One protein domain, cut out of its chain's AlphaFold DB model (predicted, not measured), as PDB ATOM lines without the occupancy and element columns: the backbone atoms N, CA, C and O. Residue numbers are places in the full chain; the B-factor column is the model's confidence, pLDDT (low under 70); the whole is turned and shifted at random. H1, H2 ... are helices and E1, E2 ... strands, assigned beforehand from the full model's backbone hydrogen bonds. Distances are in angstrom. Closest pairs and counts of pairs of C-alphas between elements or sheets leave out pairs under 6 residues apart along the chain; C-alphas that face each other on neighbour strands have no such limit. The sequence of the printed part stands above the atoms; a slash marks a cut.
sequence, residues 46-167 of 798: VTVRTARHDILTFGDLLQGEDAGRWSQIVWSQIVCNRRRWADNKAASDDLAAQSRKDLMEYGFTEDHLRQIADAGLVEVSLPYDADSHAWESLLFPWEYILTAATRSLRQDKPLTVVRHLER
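AT A GLANCE: This is residues 46 to 167 of the 798 residues of an uncharacterized protein of Planctomycetales bacterium (UniProt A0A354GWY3). A twisted sheet of four strands makes a wall, with H5 packed on its E3 and E4 part and H3 on its E2 part. H2 crosses H5 on the side away from the sheet, and H1 runs loosely alongside H2. The printed part has 122 residues, with five named helices and four named strands in the order E1 E2 H1 H2 H3 E3 H4 H5 E4, of mixed class. The mixed sheet runs E2 E1 E3 E4; the whole is compact, with a radius of gyration of the C-alphas of 14.1 A and spans of 41 by 34 by 22 A.

HOW THE PARTS SIT: Residues 46 to 49 (E1) and 54 to 59 (E2) form an antiparallel hairpin, with N 48 and O 56 within hydrogen-bond range at 2.8 A. Residues 121 to 127 (E3) are antiparallel to E1, N 125 and O 47 being 2.8 A apart, and parallel to residues 160 to 166 (E4), N 126 and O 164 being 2.8 A apart. Residues 142 to 149 (H5) and 110 to 119 (H3) make two layers with the sheet, helices on one face of it. The closest C-alphas are Glu 143 and Val 161 for H5 and E4, 5.2 A, and His 112 and Ile 55 for H3 and E2, 6.2 A. Residues 135 to 139 (H4) only graze the sheet; E3, H4, H5 and E4 form a strand-helix-strand unit, parallel neighbour strands with helices between, its crossover right-handed. Residues 89 to 105 (H2) touch H5, about perpendicular at 75 degrees, closest at the C-alphas of Arg 100 and Ala 149, 4.5 A. Residues 67 to 80 (H1) are close to H2 but not clearly touching, closest at the C-alphas of Ser 71 and Asp 102, 7.9 A. Every O i to N i+4 pair is within hydrogen-bond range in H2, H3, H4 and H5; in H1, 8 of 10.

IN THESE COORDINATES: E1 begins at C-alpha 46 (185.189, 244.236, 242.069) and E4 ends at C-alpha 166 (187.716, 242.865, 232.727). H2 is 24.3 A long, H1 20.4 A, E3 19.9 A and E4 19.3 A.

THE WHOLE: The C-alphas farthest apart, Asp 131 and Gln 155, are 42.5 A apart. The printed part has no cut and no long link. The pLDDT is under 70 at residues 59 to 92 and 130 to 136.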
ATOM      1  N   VAL A  46     183.925 243.508 241.987       84.88
ATOM      2  CA  VAL A  46     185.189 244.236 242.069       84.88
ATOM      3  C   VAL A  46     186.171 243.397 242.881       84.88
ATOM      4  O   VAL A  46     185.827 242.851 243.933       84.88
ATOM      5  N   THR A  47     187.404 243.273 242.393       90.19
ATOM      6  CA  THR A  47     188.457 242.521 243.086       90.19
ATOM      7  C   THR A  47     189.686 243.382 243.307       90.19
ATOM      8  O   THR A  47     190.298 243.847 242.352       90.19
ATOM      9  N   VAL A  48     190.105 243.519 244.562       92.62
ATOM     10  CA  VAL A  48     191.408 244.079 244.925       92.62
ATOM     11  C   VAL A  48     192.400 242.937 245.094       92.62
ATOM     12  O   VAL A  48     192.152 241.996 245.854       92.62
ATOM     13  N   ARG A  49     193.530 242.992 244.386       94.12
ATOM     14  CA  ARG A  49     194.509 241.899 244.361       94.12
ATOM     15  C   ARG A  49     195.955 242.365 244.275       94.12
ATOM     16  O   ARG A  49     196.262 243.468 243.830       94.12
ATOM     17  N   THR A  50     196.855 241.475 244.672       92.44
ATOM     18  CA  THR A  50     198.290 241.582 244.384       92.44
ATOM     19  C   THR A  50     198.642 240.717 243.174       92.44
ATOM     20  O   THR A  50     197.829 239.931 242.685       92.44
ATOM     21  N   ALA A  51     199.897 240.766 242.723       85.94
ATOM     22  CA  ALA A  51     200.386 239.848 241.693       85.94
ATOM     23  C   ALA A  51     200.347 238.359 242.116       85.94
ATOM     24  O   ALA A  51     200.476 237.479 241.265       85.94
ATOM     25  N   ARG A  52     200.211 238.057 243.418       85.19
ATOM     26  CA  ARG A  52     200.288 236.689 243.965       85.19
ATOM     27  C   ARG A  52     198.925 236.088 244.293       85.19
ATOM     28  O   ARG A  52     198.732 234.895 244.067       85.19
ATOM     29  N   HIS A  53     198.009 236.885 244.830       88.25
ATOM     30  CA  HIS A  53     196.707 236.430 245.318       88.25
ATOM     31  C   HIS A  53     195.694 237.577 245.361       88.25
ATOM     32  O   HIS A  53     196.075 238.751 245.395       88.25
ATOM     33  N   ASP A  54     194.411 237.219 245.377       92.19
ATOM     34  CA  ASP A  54     193.308 238.160 245.574       92.19
ATOM     35  C   ASP A  54     193.192 238.502 247.067       92.19
ATOM     36  O   ASP A  54     193.223 237.603 247.908       92.19
ATOM     37  N   ILE A  55     193.109 239.794 247.397       91.44
ATOM     38  CA  ILE A  55     192.988 240.276 248.783       91.44
ATOM     39  C   ILE A  55     191.517 240.279 249.185       91.44
ATOM     40  O   ILE A  55     191.158 239.780 250.247       91.44
ATOM     41  N   LEU A  56     190.668 240.847 248.329       90.25
ATOM     42  CA  LEU A  56     189.243 240.969 248.589       90.25
ATOM     43  C   LEU A  56     188.463 241.000 247.273       90.25
ATOM     44  O   LEU A  56     188.807 241.751 246.363       90.25
ATOM     45  N   THR A  57     187.379 240.228 247.210       86.25
ATOM     46  CA  THR A  57     186.382 240.293 246.137       86.25
ATOM     47  C   THR A  57     185.018 240.548 246.757       86.25
ATOM     48  O   THR A  57     184.518 239.722 247.524       86.25
ATOM     49  N   PHE A  58     184.389 241.654 246.389       77.56
ATOM     50  CA  PHE A  58     183.029 242.007 246.795       77.56
ATOM     51  C   PHE A  58     182.152 242.167 245.544       77.56
ATOM     52  O   PHE A  58     182.657 242.145 244.421       77.56
ATOM     53  N   GLY A  59     180.824 242.201 245.715       66.81
ATOM     54  CA  GLY A  59     179.915 242.563 244.615       66.81
ATOM     55  C   GLY A  59     180.163 244.002 244.162       66.81
ATOM     56  O   GLY A  59     181.049 244.659 244.693       66.81
ATOM     57  N   ASP A  60     179.407 244.530 243.207       58.81
ATOM     58  CA  ASP A  60     179.454 245.975 242.959       58.81
ATOM     59  C   ASP A  60     179.191 246.710 244.289       58.81
ATOM     60  O   ASP A  60     178.262 246.321 245.007       58.81
ATOM     61  N   LEU A  61     179.998 247.716 244.667       53.62
ATOM     62  CA  LEU A  61     179.930 248.368 246.001       53.62
ATOM     63  C   LEU A  61     178.552 248.978 246.330       53.62
ATOM     64  O   LEU A  61     178.357 249.528 247.410       53.62
ATOM     65  N   LEU A  62     177.617 248.944 245.379       51.25
ATOM     66  CA  LEU A  62     176.635 249.993 245.130       51.25
ATOM     67  C   LEU A  62     175.213 249.479 244.943       51.25
ATOM     68  O   LEU A  62     174.311 250.265 244.677       51.25
ATOM     69  N   GLN A  63     174.978 248.181 245.146       47.62
ATOM     70  CA  GLN A  63     173.622 247.624 245.197       47.62
ATOM     71  C   GLN A  63     172.995 247.732 246.604       47.62
ATOM     72  O   GLN A  63     172.403 246.776 247.102       47.62
ATOM     73  N   GLY A  64     173.128 248.894 247.260       44.72
ATOM     74  CA  GLY A  64     172.482 249.222 248.540       44.72
ATOM     75  C   GLY A  64     171.809 250.598 248.483       44.72
ATOM     76  O   GLY A  64     172.437 251.556 248.041       44.72
ATOM     77  N   GLU A  65     170.543 250.691 248.910       42.62
ATOM     78  CA  GLU A  65     169.618 251.771 248.512       42.62
ATOM     79  C   GLU A  65     169.979 253.201 248.959       42.62
ATOM     80  O   GLU A  65     169.507 254.119 248.302       42.62
ATOM     81  N   ASP A  66     170.860 253.437 249.946       40.22
ATOM     82  CA  ASP A  66     171.171 254.820 250.370       40.22
ATOM     83  C   ASP A  66     172.640 255.092 250.774       40.22
ATOM     84  O   ASP A  66     173.209 256.093 250.351       40.22
ATOM     85  N   ALA A  67     173.332 254.230 251.530       41.31
ATOM     86  CA  ALA A  67     174.654 254.577 252.100       41.31
ATOM     87  C   ALA A  67     175.833 254.597 251.090       41.31
ATOM     88  O   ALA A  67     176.784 255.370 251.242       41.31
ATOM     89  N   GLY A  68     175.774 253.768 250.039       47.47
ATOM     90  CA  GLY A  68     176.846 253.642 249.042       47.47
ATOM     91  C   GLY A  68     176.885 254.783 248.020       47.47
ATOM     92  O   GLY A  68     177.957 255.145 247.557       47.47
ATOM     93  N   ARG A  69     175.739 255.401 247.702       45.31
ATOM     94  CA  ARG A  69     175.655 256.498 246.717       45.31
ATOM     95  C   ARG A  69     176.185 257.831 247.254       45.31
ATOM     96  O   ARG A  69     176.832 258.576 246.521       45.31
ATOM     97  N   TRP A  70     175.943 258.127 248.535       43.25
ATOM     98  CA  TRP A  70     176.377 259.382 249.161       43.25
ATOM     99  C   TRP A  70     177.897 259.460 249.335       43.25
ATOM    100  O   TRP A  70     178.491 260.484 249.017       43.25
ATOM    101  N   SER A  71     178.547 258.371 249.747       54.12
ATOM    102  CA  SER A  71     180.008 258.310 249.908       54.12
ATOM    103  C   SER A  71     180.763 258.510 248.587       54.12
ATOM    104  O   SER A  71     181.845 259.079 248.587       54.12
ATOM    105  N   GLN A  72     180.190 258.138 247.441       57.75
ATOM    106  CA  GLN A  72     180.823 258.293 246.124       57.75
ATOM    107  C   GLN A  72     180.800 259.703 245.566       57.75
ATOM    108  O   GLN A  72     181.824 260.178 245.082       57.75
ATOM    109  N   ILE A  73     179.632 260.353 245.593       56.09
ATOM    110  CA  ILE A  73     179.508 261.753 245.180       56.09
ATOM    111  C   ILE A  73     180.441 262.578 246.056       56.09
ATOM    112  O   ILE A  73     181.206 263.382 245.540       56.09
ATOM    113  N   VAL A  74     180.457 262.279 247.356       58.50
ATOM    114  CA  VAL A  74     181.353 262.907 248.320       58.50
ATOM    115  C   VAL A  74     182.818 262.622 247.985       58.50
ATOM    116  O   VAL A  74     183.574 263.570 247.844       58.50
ATOM    117  N   TRP A  75     183.249 261.374 247.768       67.88
ATOM    118  CA  TRP A  75     184.656 261.074 247.458       67.88
ATOM    119  C   TRP A  75     185.110 261.598 246.101       67.88
ATOM    120  O   TRP A  75     186.220 262.113 245.997       67.88
ATOM    121  N   SER A  76     184.268 261.499 245.075       60.56
ATOM    122  CA  SER A  76     184.535 262.082 243.764       60.56
ATOM    123  C   SER A  76     184.646 263.602 243.880       60.56
ATOM    124  O   SER A  76     185.640 264.163 243.454       60.56
ATOM    125  N   GLN A  77     183.727 264.278 244.579       61.66
ATOM    126  CA  GLN A  77     183.823 265.721 244.832       61.66
ATOM    127  C   GLN A  77     185.047 266.095 245.677       61.66
ATOM    128  O   GLN A  77     185.713 267.080 245.367       61.66
ATOM    129  N   ILE A  78     185.366 265.334 246.726       63.31
ATOM    130  CA  ILE A  78     186.535 265.566 247.583       63.31
ATOM    131  C   ILE A  78     187.809 265.446 246.752       63.31
ATOM    132  O   ILE A  78     188.661 266.329 246.812       63.31
ATOM    133  N   VAL A  79     187.944 264.364 245.982       64.44
ATOM    134  CA  VAL A  79     189.152 264.078 245.210       64.44
ATOM    135  C   VAL A  79     189.265 264.999 244.000       64.44
ATOM    136  O   VAL A  79     190.340 265.550 243.798       64.44
ATOM    137  N   CYS A  80     188.174 265.286 243.287       61.94
ATOM    138  CA  CYS A  80     188.182 266.258 242.192       61.94
ATOM    139  C   CYS A  80     188.500 267.680 242.666       61.94
ATOM    140  O   CYS A  80     189.064 268.465 241.915       61.94
ATOM    141  N   ASN A  81     188.221 268.002 243.931       57.19
ATOM    142  CA  ASN A  81     188.661 269.241 244.565       57.19
ATOM    143  C   ASN A  81     189.959 269.058 245.373       57.19
ATOM    144  O   ASN A  81     190.172 269.784 246.342       57.19
ATOM    145  N   ARG A  82     190.842 268.108 245.018       58.72
ATOM    146  CA  ARG A  82     192.054 267.775 245.803       58.72
ATOM    147  C   ARG A  82     192.956 268.945 246.106       58.72
ATOM    148  O   ARG A  82     193.552 269.000 247.180       58.72
ATOM    149  N   ARG A  83     193.019 269.902 245.184       49.88
ATOM    150  CA  ARG A  83     193.778 271.130 245.352       49.88
ATOM    151  C   ARG A  83     193.382 271.771 246.713       49.88
ATOM    152  O   ARG A  83     194.233 272.378 247.348       49.88
ATOM    153  N   ARG A  84     192.119 271.619 247.183       51.53
ATOM    154  CA  ARG A  84     191.545 272.204 248.428       51.53
ATOM    155  C   ARG A  84     192.237 271.749 249.699       51.53
ATOM    156  O   ARG A  84     192.195 272.472 250.684       51.53
ATOM    157  N   TRP A  85     192.865 270.581 249.684       53.53
ATOM    158  CA  TRP A  85     193.359 269.943 250.902       53.53
ATOM    159  C   TRP A  85     194.698 269.223 250.724       53.53
ATOM    160  O   TRP A  85     195.208 268.650 251.681       53.53
ATOM    161  N   ALA A  86     195.295 269.190 249.536       49.62
ATOM    162  CA  ALA A  86     196.452 268.329 249.324       49.62
ATOM    163  C   ALA A  86     197.747 268.808 250.000       49.62
ATOM    164  O   ALA A  86     198.539 267.966 250.422       49.62
ATOM    165  N   ASP A  87     197.914 270.118 250.201       48.06
ATOM    166  CA  ASP A  87     199.063 270.700 250.920       48.06
ATOM    167  C   ASP A  87     198.867 270.699 252.449       48.06
ATOM    168  O   ASP A  87     199.689 271.192 253.220       48.06
ATOM    169  N   ASN A  88     197.761 270.118 252.915       54.34
ATOM    170  CA  ASN A  88     197.298 270.159 254.289       54.34
ATOM    171  C   ASN A  88     197.493 268.809 254.982       54.34
ATOM    172  O   ASN A  88     196.724 267.874 254.766       54.34
ATOM    173  N   LYS A  89     198.501 268.691 255.854       60.91
ATOM    174  CA  LYS A  89     198.830 267.407 256.493       60.91
ATOM    175  C   LYS A  89     197.677 266.821 257.325       60.91
ATOM    176  O   LYS A  89     197.396 265.640 257.181       60.91
ATOM    177  N   ALA A  90     196.992 267.627 258.130       60.12
ATOM    178  CA  ALA A  90     195.868 267.187 258.969       60.12
ATOM    179  C   ALA A  90     194.624 266.856 258.144       60.12
ATOM    180  O   ALA A  90     194.089 265.781 258.354       60.12
ATOM    181  N   ALA A  91     194.222 267.647 257.138       60.25
ATOM    182  CA  ALA A  91     193.128 267.222 256.253       60.25
ATOM    183  C   ALA A  91     193.497 265.947 255.487       60.25
ATOM    184  O   ALA A  91     192.671 265.064 255.295       60.25
ATOM    185  N   SER A  92     194.762 265.799 255.093       65.00
ATOM    186  CA  SER A  92     195.271 264.575 254.480       65.00
ATOM    187  C   SER A  92     195.222 263.374 255.441       65.00
ATOM    188  O   SER A  92     195.013 262.245 254.989       65.00
ATOM    189  N   ASP A  93     195.410 263.596 256.743       71.31
ATOM    190  CA  ASP A  93     195.333 262.575 257.791       71.31
ATOM    191  C   ASP A  93     193.873 262.265 258.186       71.31
ATOM    192  O   ASP A  93     193.527 261.090 258.316       71.31
ATOM    193  N   ASP A  94     192.990 263.264 258.244       72.62
ATOM    194  CA  ASP A  94     191.542 263.114 258.439       72.62
ATOM    195  C   ASP A  94     190.910 262.367 257.266       72.62
ATOM    196  O   ASP A  94     190.181 261.397 257.459       72.62
ATOM    197  N   LEU A  95     191.260 262.734 256.030       76.62
ATOM    198  CA  LEU A  95     190.845 262.003 254.835       76.62
ATOM    199  C   LEU A  95     191.419 260.587 254.817       76.62
ATOM    200  O   LEU A  95     190.762 259.684 254.306       76.62
ATOM    201  N   ALA A  96     192.611 260.350 255.372       80.56
ATOM    202  CA  ALA A  96     193.141 258.996 255.521       80.56
ATOM    203  C   ALA A  96     192.351 258.180 256.558       80.56
ATOM    204  O   ALA A  96     192.068 257.004 256.314       80.56
ATOM    205  N   ALA A  97     191.953 258.792 257.677       80.81
ATOM    206  CA  ALA A  97     191.095 258.170 258.680       80.81
ATOM    207  C   ALA A  97     189.696 257.868 258.116       80.81
ATOM    208  O   ALA A  97     189.209 256.746 258.264       80.81
ATOM    209  N   GLN A  98     189.101 258.823 257.398       82.00
ATOM    210  CA  GLN A  98     187.817 258.673 256.715       82.00
ATOM    211  C   GLN A  98     187.894 257.603 255.617       82.00
ATOM    212  O   GLN A  98     187.062 256.705 255.589       82.00
ATOM    213  N   SER A  99     188.955 257.596 254.798       84.19
ATOM    214  CA  SER A  99     189.200 256.548 253.789       84.19
ATOM    215  C   SER A  99     189.235 255.158 254.420       84.19
ATOM    216  O   SER A  99     188.657 254.212 253.893       84.19
ATOM    217  N   ARG A 100     189.917 255.014 255.565       88.00
ATOM    218  CA  ARG A 100     189.991 253.741 256.290       88.00
ATOM    219  C   ARG A 100     188.627 253.320 256.826       88.00
ATOM    220  O   ARG A 100     188.288 252.147 256.705       88.00
ATOM    221  N   LYS A 101     187.861 254.255 257.391       83.38
ATOM    222  CA  LYS A 101     186.499 254.005 257.875       83.38
ATOM    223  C   LYS A 101     185.589 253.523 256.742       83.38
ATOM    224  O   LYS A 101     184.970 252.475 256.879       83.38
ATOM    225  N   ASP A 102     185.584 254.221 255.611       81.50
ATOM    226  CA  ASP A 102     184.709 253.891 254.482       81.50
ATOM    227  C   ASP A 102     185.084 252.547 253.851       81.50
ATOM    228  O   ASP A 102     184.221 251.711 253.601       81.50
ATOM    229  N   LEU A 103     186.383 252.259 253.689       85.31
ATOM    230  CA  LEU A 103     186.827 250.931 253.252       85.31
ATOM    231  C   LEU A 103     186.355 249.819 254.202       85.31
ATOM    232  O   LEU A 103     185.968 248.750 253.733       85.31
ATOM    233  N   MET A 104     186.360 250.041 255.520       84.75
ATOM    234  CA  MET A 104     185.829 249.054 256.468       84.75
ATOM    235  C   MET A 104     184.326 248.829 256.296       84.75
ATOM    236  O   MET A 104     183.879 247.684 256.366       84.75
ATOM    237  N   GLU A 105     183.556 249.886 256.025       81.00
ATOM    238  CA  GLU A 105     182.125 249.778 255.706       81.00
ATOM    239  C   GLU A 105     181.889 248.965 254.421       81.00
ATOM    240  O   GLU A 105     180.922 248.209 254.333       81.00
ATOM    241  N   TYR A 106     182.832 249.003 253.475       74.31
ATOM    242  CA  TYR A 106     182.838 248.167 252.267       74.31
ATOM    243  C   TYR A 106     183.406 246.748 252.464       74.31
ATOM    244  O   TYR A 106     183.588 246.006 251.497       74.31
ATOM    245  N   GLY A 107     183.690 246.339 253.704       83.06
ATOM    246  CA  GLY A 107     184.142 244.984 254.033       83.06
ATOM    247  C   GLY A 107     185.660 244.777 254.001       83.06
ATOM    248  O   GLY A 107     186.126 243.636 254.093       83.06
ATOM    249  N   PHE A 108     186.464 245.841 253.902       89.25
ATOM    250  CA  PHE A 108     187.903 245.728 254.138       89.25
ATOM    251  C   PHE A 108     188.178 245.488 255.624       89.25
ATOM    252  O   PHE A 108     187.596 246.113 256.504       89.25
ATOM    253  N   THR A 109     189.108 244.582 255.912       92.62
ATOM    254  CA  THR A 109     189.584 244.333 257.272       92.62
ATOM    255  C   THR A 109     190.944 244.989 257.469       92.62
ATOM    256  O   THR A 109     191.647 245.309 256.509       92.62
ATOM    257  N   GLU A 110     191.362 245.128 258.724       92.94
ATOM    258  CA  GLU A 110     192.725 245.556 259.052       92.94
ATOM    259  C   GLU A 110     193.802 244.681 258.410       92.94
ATOM    260  O   GLU A 110     194.850 245.182 258.005       92.94
ATOM    261  N   ASP A 111     193.540 243.380 258.288       93.88
ATOM    262  CA  ASP A 111     194.455 242.457 257.626       93.88
ATOM    263  C   ASP A 111     194.553 242.753 256.124       93.88
ATOM    264  O   ASP A 111     195.656 242.861 255.591       93.88
ATOM    265  N   HIS A 112     193.423 243.019 255.453       94.50
ATOM    266  CA  HIS A 112     193.425 243.440 254.047       94.50
ATOM    267  C   HIS A 112     194.243 244.724 253.846       94.50
ATOM    268  O   HIS A 112     195.063 244.790 252.931       94.50
ATOM    269  N   LEU A 113     194.080 245.729 254.714       93.94
ATOM    270  CA  LEU A 113     194.837 246.984 254.621       93.94
ATOM    271  C   LEU A 113     196.344 246.780 254.834       93.94
ATOM    272  O   LEU A 113     197.143 247.410 254.141       93.94
ATOM    273  N   ARG A 114     196.750 245.875 255.734       93.31
ATOM    274  CA  ARG A 114     198.165 245.499 255.911       93.31
ATOM    275  C   ARG A 114     198.722 244.791 254.682       93.31
ATOM    276  O   ARG A 114     199.803 245.147 254.224       93.31
ATOM    277  N   GLN A 115     197.966 243.864 254.091       93.56
ATOM    278  CA  GLN A 115     198.370 243.197 252.851       93.56
ATOM    279  C   GLN A 115     198.571 244.199 251.700       93.56
ATOM    280  O   GLN A 115     199.546 244.088 250.959       93.56
ATOM    281  N   ILE A 116     197.690 245.200 251.570       92.88
ATOM    282  CA  ILE A 116     197.825 246.289 250.583       92.88
ATOM    283  C   ILE A 116     199.073 247.128 250.877       92.88
ATOM    284  O   ILE A 116     199.845 247.420 249.962       92.88
ATOM    285  N   ALA A 117     199.297 247.493 252.143       91.19
ATOM    286  CA  ALA A 117     200.455 248.275 252.564       91.19
ATOM    287  C   ALA A 117     201.789 247.573 252.241       91.19
ATOM    288  O   ALA A 117     202.725 248.219 251.767       91.19
ATOM    289  N   ASP A 118     201.857 246.255 252.439       91.38
ATOM    290  CA  ASP A 118     203.063 245.454 252.204       91.38
ATOM    291  C   ASP A 118     203.317 245.136 250.722       91.38
ATOM    292  O   ASP A 118     204.455 244.853 250.336       91.38
ATOM    293  N   ALA A 119     202.283 245.174 249.874       89.56
ATOM    294  CA  ALA A 119     202.375 244.739 248.482       89.56
ATOM    295  C   ALA A 119     203.180 245.692 247.581       89.56
ATOM    296  O   ALA A 119     203.795 245.240 246.613       89.56
ATOM    297  N   GLY A 120     203.148 247.002 247.851       86.19
ATOM    298  CA  GLY A 120     203.784 248.051 247.032       86.19
ATOM    299  C   GLY A 120     203.154 248.282 245.642       86.19
ATOM    300  O   GLY A 120     203.220 249.393 245.116       86.19
ATOM    301  N   LEU A 121     202.493 247.270 245.070       91.94
ATOM    302  CA  LEU A 121     201.663 247.334 243.866       91.94
ATOM    303  C   LEU A 121     200.366 246.546 244.089       91.94
ATOM    304  O   LEU A 121     200.409 245.363 244.436       91.94
ATOM    305  N   VAL A 122     199.230 247.186 243.829       94.56
ATOM    306  CA  VAL A 122     197.895 246.584 243.927       94.56
ATOM    307  C   VAL A 122     197.097 246.866 242.659       94.56
ATOM    308  O   VAL A 122     197.166 247.958 242.101       94.56
ATOM    309  N   GLU A 123     196.344 245.870 242.209       95.88
ATOM    310  CA  GLU A 123     195.382 245.985 241.115       95.88
ATOM    311  C   GLU A 123     193.957 246.019 241.671       95.88
ATOM    312  O   GLU A 123     193.600 245.195 242.518       95.88
ATOM    313  N   VAL A 124     193.140 246.933 241.147       94.06
ATOM    314  CA  VAL A 124     191.681 246.912 241.280       94.06
ATOM    315  C   VAL A 124     191.083 246.441 239.957       94.06
ATOM    316  O   VAL A 124     191.138 247.142 238.950       94.06
ATOM    317  N   SER A 125     190.550 245.225 239.957       92.50
ATOM    318  CA  SER A 125     189.922 244.583 238.805       92.50
ATOM    319  C   SER A 125     188.431 244.883 238.792       92.50
ATOM    320  O   SER A 125     187.740 244.625 239.782       92.50
ATOM    321  N   LEU A 126     187.958 245.437 237.680       88.38
ATOM    322  CA  LEU A 126     186.613 245.966 237.508       88.38
ATOM    323  C   LEU A 126     185.955 245.299 236.292       88.38
ATOM    324  O   LEU A 126     186.532 245.350 235.204       88.38
ATOM    325  N   PRO A 127     184.772 244.685 236.445       82.06
ATOM    326  CA  PRO A 127     184.016 244.155 235.321       82.06
ATOM    327  C   PRO A 127     183.498 245.297 234.453       82.06
ATOM    328  O   PRO A 127     182.987 246.290 234.967       82.06
ATOM    329  N   TYR A 128     183.613 245.141 233.139       79.25
ATOM    330  CA  TYR A 128     183.011 246.051 232.179       79.25
ATOM    331  C   TYR A 128     182.022 245.316 231.289       79.25
ATOM    332  O   TYR A 128     182.373 244.382 230.564       79.25
ATOM    333  N   ASP A 129     180.788 245.801 231.309       71.44
ATOM    334  CA  ASP A 129     179.750 245.431 230.363       71.44
ATOM    335  C   ASP A 129     179.069 246.714 229.873       71.44
ATOM    336  O   ASP A 129     178.704 247.576 230.678       71.44
ATOM    337  N   ALA A 130     178.937 246.837 228.550       62.44
ATOM    338  CA  ALA A 130     178.398 248.014 227.872       62.44
ATOM    339  C   ALA A 130     176.946 248.318 228.279       62.44
ATOM    340  O   ALA A 130     176.532 249.479 228.223       62.44
ATOM    341  N   ASP A 131     176.218 247.288 228.723       56.25
ATOM    342  CA  ASP A 131     174.824 247.358 229.167       56.25
ATOM    343  C   ASP A 131     174.678 247.430 230.708       56.25
ATOM    344  O   ASP A 131     173.560 247.504 231.230       56.25
ATOM    345  N   SER A 132     175.785 247.419 231.467       52.94
ATOM    346  CA  SER A 132     175.758 247.374 232.938       52.94
ATOM    347  C   SER A 132     175.777 248.748 233.618       52.94
ATOM    348  O   SER A 132     176.380 249.707 233.144       52.94
ATOM    349  N   HIS A 133     175.154 248.802 234.799       48.28
ATOM    350  CA  HIS A 133     175.107 249.955 235.707       48.28
ATOM    351  C   HIS A 133     176.305 249.962 236.684       48.28
ATOM    352  O   HIS A 133     176.131 250.274 237.851       48.28
ATOM    353  N   ALA A 134     177.490 249.523 236.240       54.53
ATOM    354  CA  ALA A 134     178.703 249.454 237.071       54.53
ATOM    355  C   ALA A 134     179.651 250.650 236.829       54.53
ATOM    356  O   ALA A 134     180.843 250.607 237.153       54.53
ATOM    357  N   TRP A 135     179.136 251.724 236.220       64.75
ATOM    358  CA  TRP A 135     179.901 252.916 235.840       64.75
ATOM    359  C   TRP A 135     180.493 253.632 237.054       64.75
ATOM    360  O   TRP A 135     181.578 254.208 237.027       64.75
ATOM    361  N   GLU A 136     179.778 253.563 238.159       67.06
ATOM    362  CA  GLU A 136     180.094 254.201 239.417       67.06
ATOM    363  C   GLU A 136     181.401 253.659 240.027       67.06
ATOM    364  O   GLU A 136     182.175 254.418 240.611       67.06
ATOM    365  N   SER A 137     181.714 252.377 239.813       74.19
ATOM    366  CA  SER A 137     182.985 251.770 240.231       74.19
ATOM    367  C   SER A 137     184.181 252.231 239.377       74.19
ATOM    368  O   SER A 137     185.326 252.157 239.837       74.19
ATOM    369  N   LEU A 138     183.932 252.763 238.170       78.44
ATOM    370  CA  LEU A 138     184.943 253.414 237.324       78.44
ATOM    371  C   LEU A 138     185.245 254.846 237.795       78.44
ATOM    372  O   LEU A 138     186.366 255.315 237.625       78.44
ATOM    373  N   LEU A 139     184.270 255.541 238.391       77.38
ATOM    374  CA  LEU A 139     184.443 256.906 238.905       77.38
ATOM    375  C   LEU A 139     185.152 256.939 240.265       77.38
ATOM    376  O   LEU A 139     185.835 257.916 240.576       77.38
ATOM    377  N   PHE A 140     185.008 255.881 241.065       80.38
ATOM    378  CA  PHE A 140     185.543 255.820 242.424       80.38
ATOM    379  C   PHE A 140     187.079 255.985 242.463       80.38
ATOM    380  O   PHE A 140     187.778 255.291 241.721       80.38
ATOM    381  N   PRO A 141     187.637 256.865 243.322       83.06
ATOM    382  CA  PRO A 141     189.063 257.205 243.321       83.06
ATOM    383  C   PRO A 141     189.908 256.175 244.096       83.06
ATOM    384  O   PRO A 141     190.484 256.466 245.152       83.06
ATOM    385  N   TRP A 142     189.985 254.955 243.560       88.06
ATOM    386  CA  TRP A 142     190.687 253.804 244.144       88.06
ATOM    387  C   TRP A 142     192.125 254.106 244.565       88.06
ATOM    388  O   TRP A 142     192.563 253.715 245.649       88.06
ATOM    389  N   GLU A 143     192.856 254.820 243.713       89.19
ATOM    390  CA  GLU A 143     194.258 255.167 243.904       89.19
ATOM    391  C   GLU A 143     194.435 256.005 245.163       89.19
ATOM    392  O   GLU A 143     195.306 255.709 245.985       89.19
ATOM    393  N   TYR A 144     193.583 257.017 245.347       85.25
ATOM    394  CA  TYR A 144     193.646 257.892 246.508       85.25
ATOM    395  C   TYR A 144     193.246 257.147 247.779       85.25
ATOM    396  O   TYR A 144     194.027 257.109 248.729       85.25
ATOM    397  N   ILE A 145     192.071 256.513 247.782       86.44
ATOM    398  CA  ILE A 145     191.472 255.925 248.987       86.44
ATOM    399  C   ILE A 145     192.336 254.787 249.541       86.44
ATOM    400  O   ILE A 145     192.659 254.782 250.732       86.44
ATOM    401  N   LEU A 146     192.803 253.863 248.692       89.75
ATOM    402  CA  LEU A 146     193.671 252.762 249.136       89.75
ATOM    403  C   LEU A 146     195.034 253.279 249.626       89.75
ATOM    404  O   LEU A 146     195.566 252.803 250.632       89.75
ATOM    405  N   THR A 147     195.597 254.291 248.961       88.25
ATOM    406  CA  THR A 147     196.885 254.888 249.351       88.25
ATOM    407  C   THR A 147     196.780 255.700 250.641       88.25
ATOM    408  O   THR A 147     197.719 255.701 251.449       88.25
ATOM    409  N   ALA A 148     195.667 256.409 250.842       86.19
ATOM    410  CA  ALA A 148     195.355 257.183 252.037       86.19
ATOM    411  C   ALA A 148     195.125 256.264 253.238       86.19
ATOM    412  O   ALA A 148     195.855 256.391 254.220       86.19
ATOM    413  N   ALA A 149     194.233 255.277 253.120       89.62
ATOM    414  CA  ALA A 149     193.889 254.352 254.200       89.62
ATOM    415  C   ALA A 149     195.076 253.510 254.702       89.62
ATOM    416  O   ALA A 149     195.139 253.159 255.877       89.62
ATOM    417  N   THR A 150     196.042 253.203 253.831       91.19
ATOM    418  CA  THR A 150     197.231 252.407 254.187       91.19
ATOM    419  C   THR A 150     198.449 253.239 254.580       91.19
ATOM    420  O   THR A 150     199.495 252.680 254.901       91.19
ATOM    421  N   ARG A 151     198.356 254.575 254.562       87.00
ATOM    422  CA  ARG A 151     199.487 255.495 254.784       87.00
ATOM    423  C   ARG A 151     200.298 255.167 256.038       87.00
ATOM    424  O   ARG A 151     201.511 255.011 255.943       87.00
ATOM    425  N   SER A 152     199.635 255.044 257.185       86.94
ATOM    426  CA  SER A 152     200.277 254.796 258.483       86.94
ATOM    427  C   SER A 152     200.902 253.402 258.600       86.94
ATOM    428  O   SER A 152     201.771 253.189 259.439       86.94
ATOM    429  N   LEU A 153     200.496 252.460 257.743       89.75
ATOM    430  CA  LEU A 153     200.979 251.079 257.750       89.75
ATOM    431  C   LEU A 153     202.242 250.888 256.896       89.75
ATOM    432  O   LEU A 153     202.948 249.899 257.066       89.75
ATOM    433  N   ARG A 154     202.544 251.820 255.982       85.94
ATOM    434  CA  ARG A 154     203.582 251.638 254.954       85.94
ATOM    435  C   ARG A 154     205.004 252.010 255.374       85.94
ATOM    436  O   ARG A 154     205.925 251.637 254.654       85.94
ATOM    437  N   GLN A 155     205.205 252.715 256.493       81.94
ATOM    438  CA  GLN A 155     206.531 253.220 256.911       81.94
ATOM    439  C   GLN A 155     207.264 253.924 255.746       81.94
ATOM    440  O   GLN A 155     208.361 253.532 255.360       81.94
ATOM    441  N   ASP A 156     206.588 254.884 255.109       75.62
ATOM    442  CA  ASP A 156     207.060 255.647 253.939       75.62
ATOM    443  C   ASP A 156     207.304 254.856 252.637       75.62
ATOM    444  O   ASP A 156     207.623 255.450 251.605       75.62
ATOM    445  N   LYS A 157     207.064 253.537 252.601       82.69
ATOM    446  CA  LYS A 157     207.115 252.768 251.344       82.69
ATOM    447  C   LYS A 157     206.020 253.236 250.378       82.69
ATOM    448  O   LYS A 157     204.863 253.330 250.792       82.69
ATOM    449  N   PRO A 158     206.312 253.489 249.090       84.12
ATOM    450  CA  PRO A 158     205.297 253.900 248.123       84.12
ATOM    451  C   PRO A 158     204.311 252.762 247.823       84.12
ATOM    452  O   PRO A 158     204.680 251.590 247.819       84.12
ATOM    453  N   LEU A 159     203.062 253.124 247.525       88.25
ATOM    454  CA  LEU A 159     202.047 252.220 246.985       88.25
ATOM    455  C   LEU A 159     201.649 252.715 245.597       88.25
ATOM    456  O   LEU A 159     201.361 253.898 245.424       88.25
ATOM    457  N   THR A 160     201.639 251.811 244.624       90.75
ATOM    458  CA  THR A 160     201.050 252.056 243.305       90.75
ATOM    459  C   THR A 160     199.768 251.246 243.190       90.75
ATOM    460  O   THR A 160     199.777 250.039 243.428       90.75
ATOM    461  N   VAL A 161     198.675 251.909 242.831       92.50
ATOM    462  CA  VAL A 161     197.391 251.273 242.538       92.50
ATOM    463  C   VAL A 161     197.152 251.405 241.039       92.50
ATOM    464  O   VAL A 161     197.350 252.481 240.481       92.50
ATOM    465  N   VAL A 162     196.787 250.306 240.387       94.56
ATOM    466  CA  VAL A 162     196.437 250.268 238.961       94.56
ATOM    467  C   VAL A 162     195.062 249.642 238.794       94.56
ATOM    468  O   VAL A 162     194.632 248.852 239.639       94.56
ATOM    469  N   ARG A 163     194.374 249.954 237.699       94.50
ATOM    470  CA  ARG A 163     193.060 249.391 237.400       94.50
ATOM    471  C   ARG A 163     193.150 248.399 236.255       94.50
ATOM    472  O   ARG A 163     193.774 248.661 235.227       94.50
ATOM    473  N   HIS A 164     192.497 247.263 236.430       94.38
ATOM    474  CA  HIS A 164     192.304 246.275 235.381       94.38
ATOM    475  C   HIS A 164     190.839 246.275 234.966       94.38
ATOM    476  O   HIS A 164     189.957 246.159 235.815       94.38
ATOM    477  N   LEU A 165     190.584 246.411 233.667       91.44
ATOM    478  CA  LEU A 165     189.236 246.356 233.122       91.44
ATOM    479  C   LEU A 165     188.983 244.961 232.542       91.44
ATOM    480  O   LEU A 165     189.537 244.602 231.501       91.44
ATOM    481  N   GLU A 166     188.145 244.174 233.213       87.50
ATOM    482  CA  GLU A 166     187.716 242.865 232.727       87.50
ATOM    483  C   GLU A 166     186.719 243.073 231.588       87.50
ATOM    484  O   GLU A 166     185.567 243.448 231.805       87.50
ATOM    485  N   ARG A 167     187.185 242.850 230.359       84.31
ATOM    486  CA  ARG A 167     186.403 243.022 229.134       84.31
ATOM    487  C   ARG A 167     186.359 241.748 228.308       84.31
ATOM    488  O   ARG A 167     187.184 240.847 228.456       84.31
TER     489      ARG A 167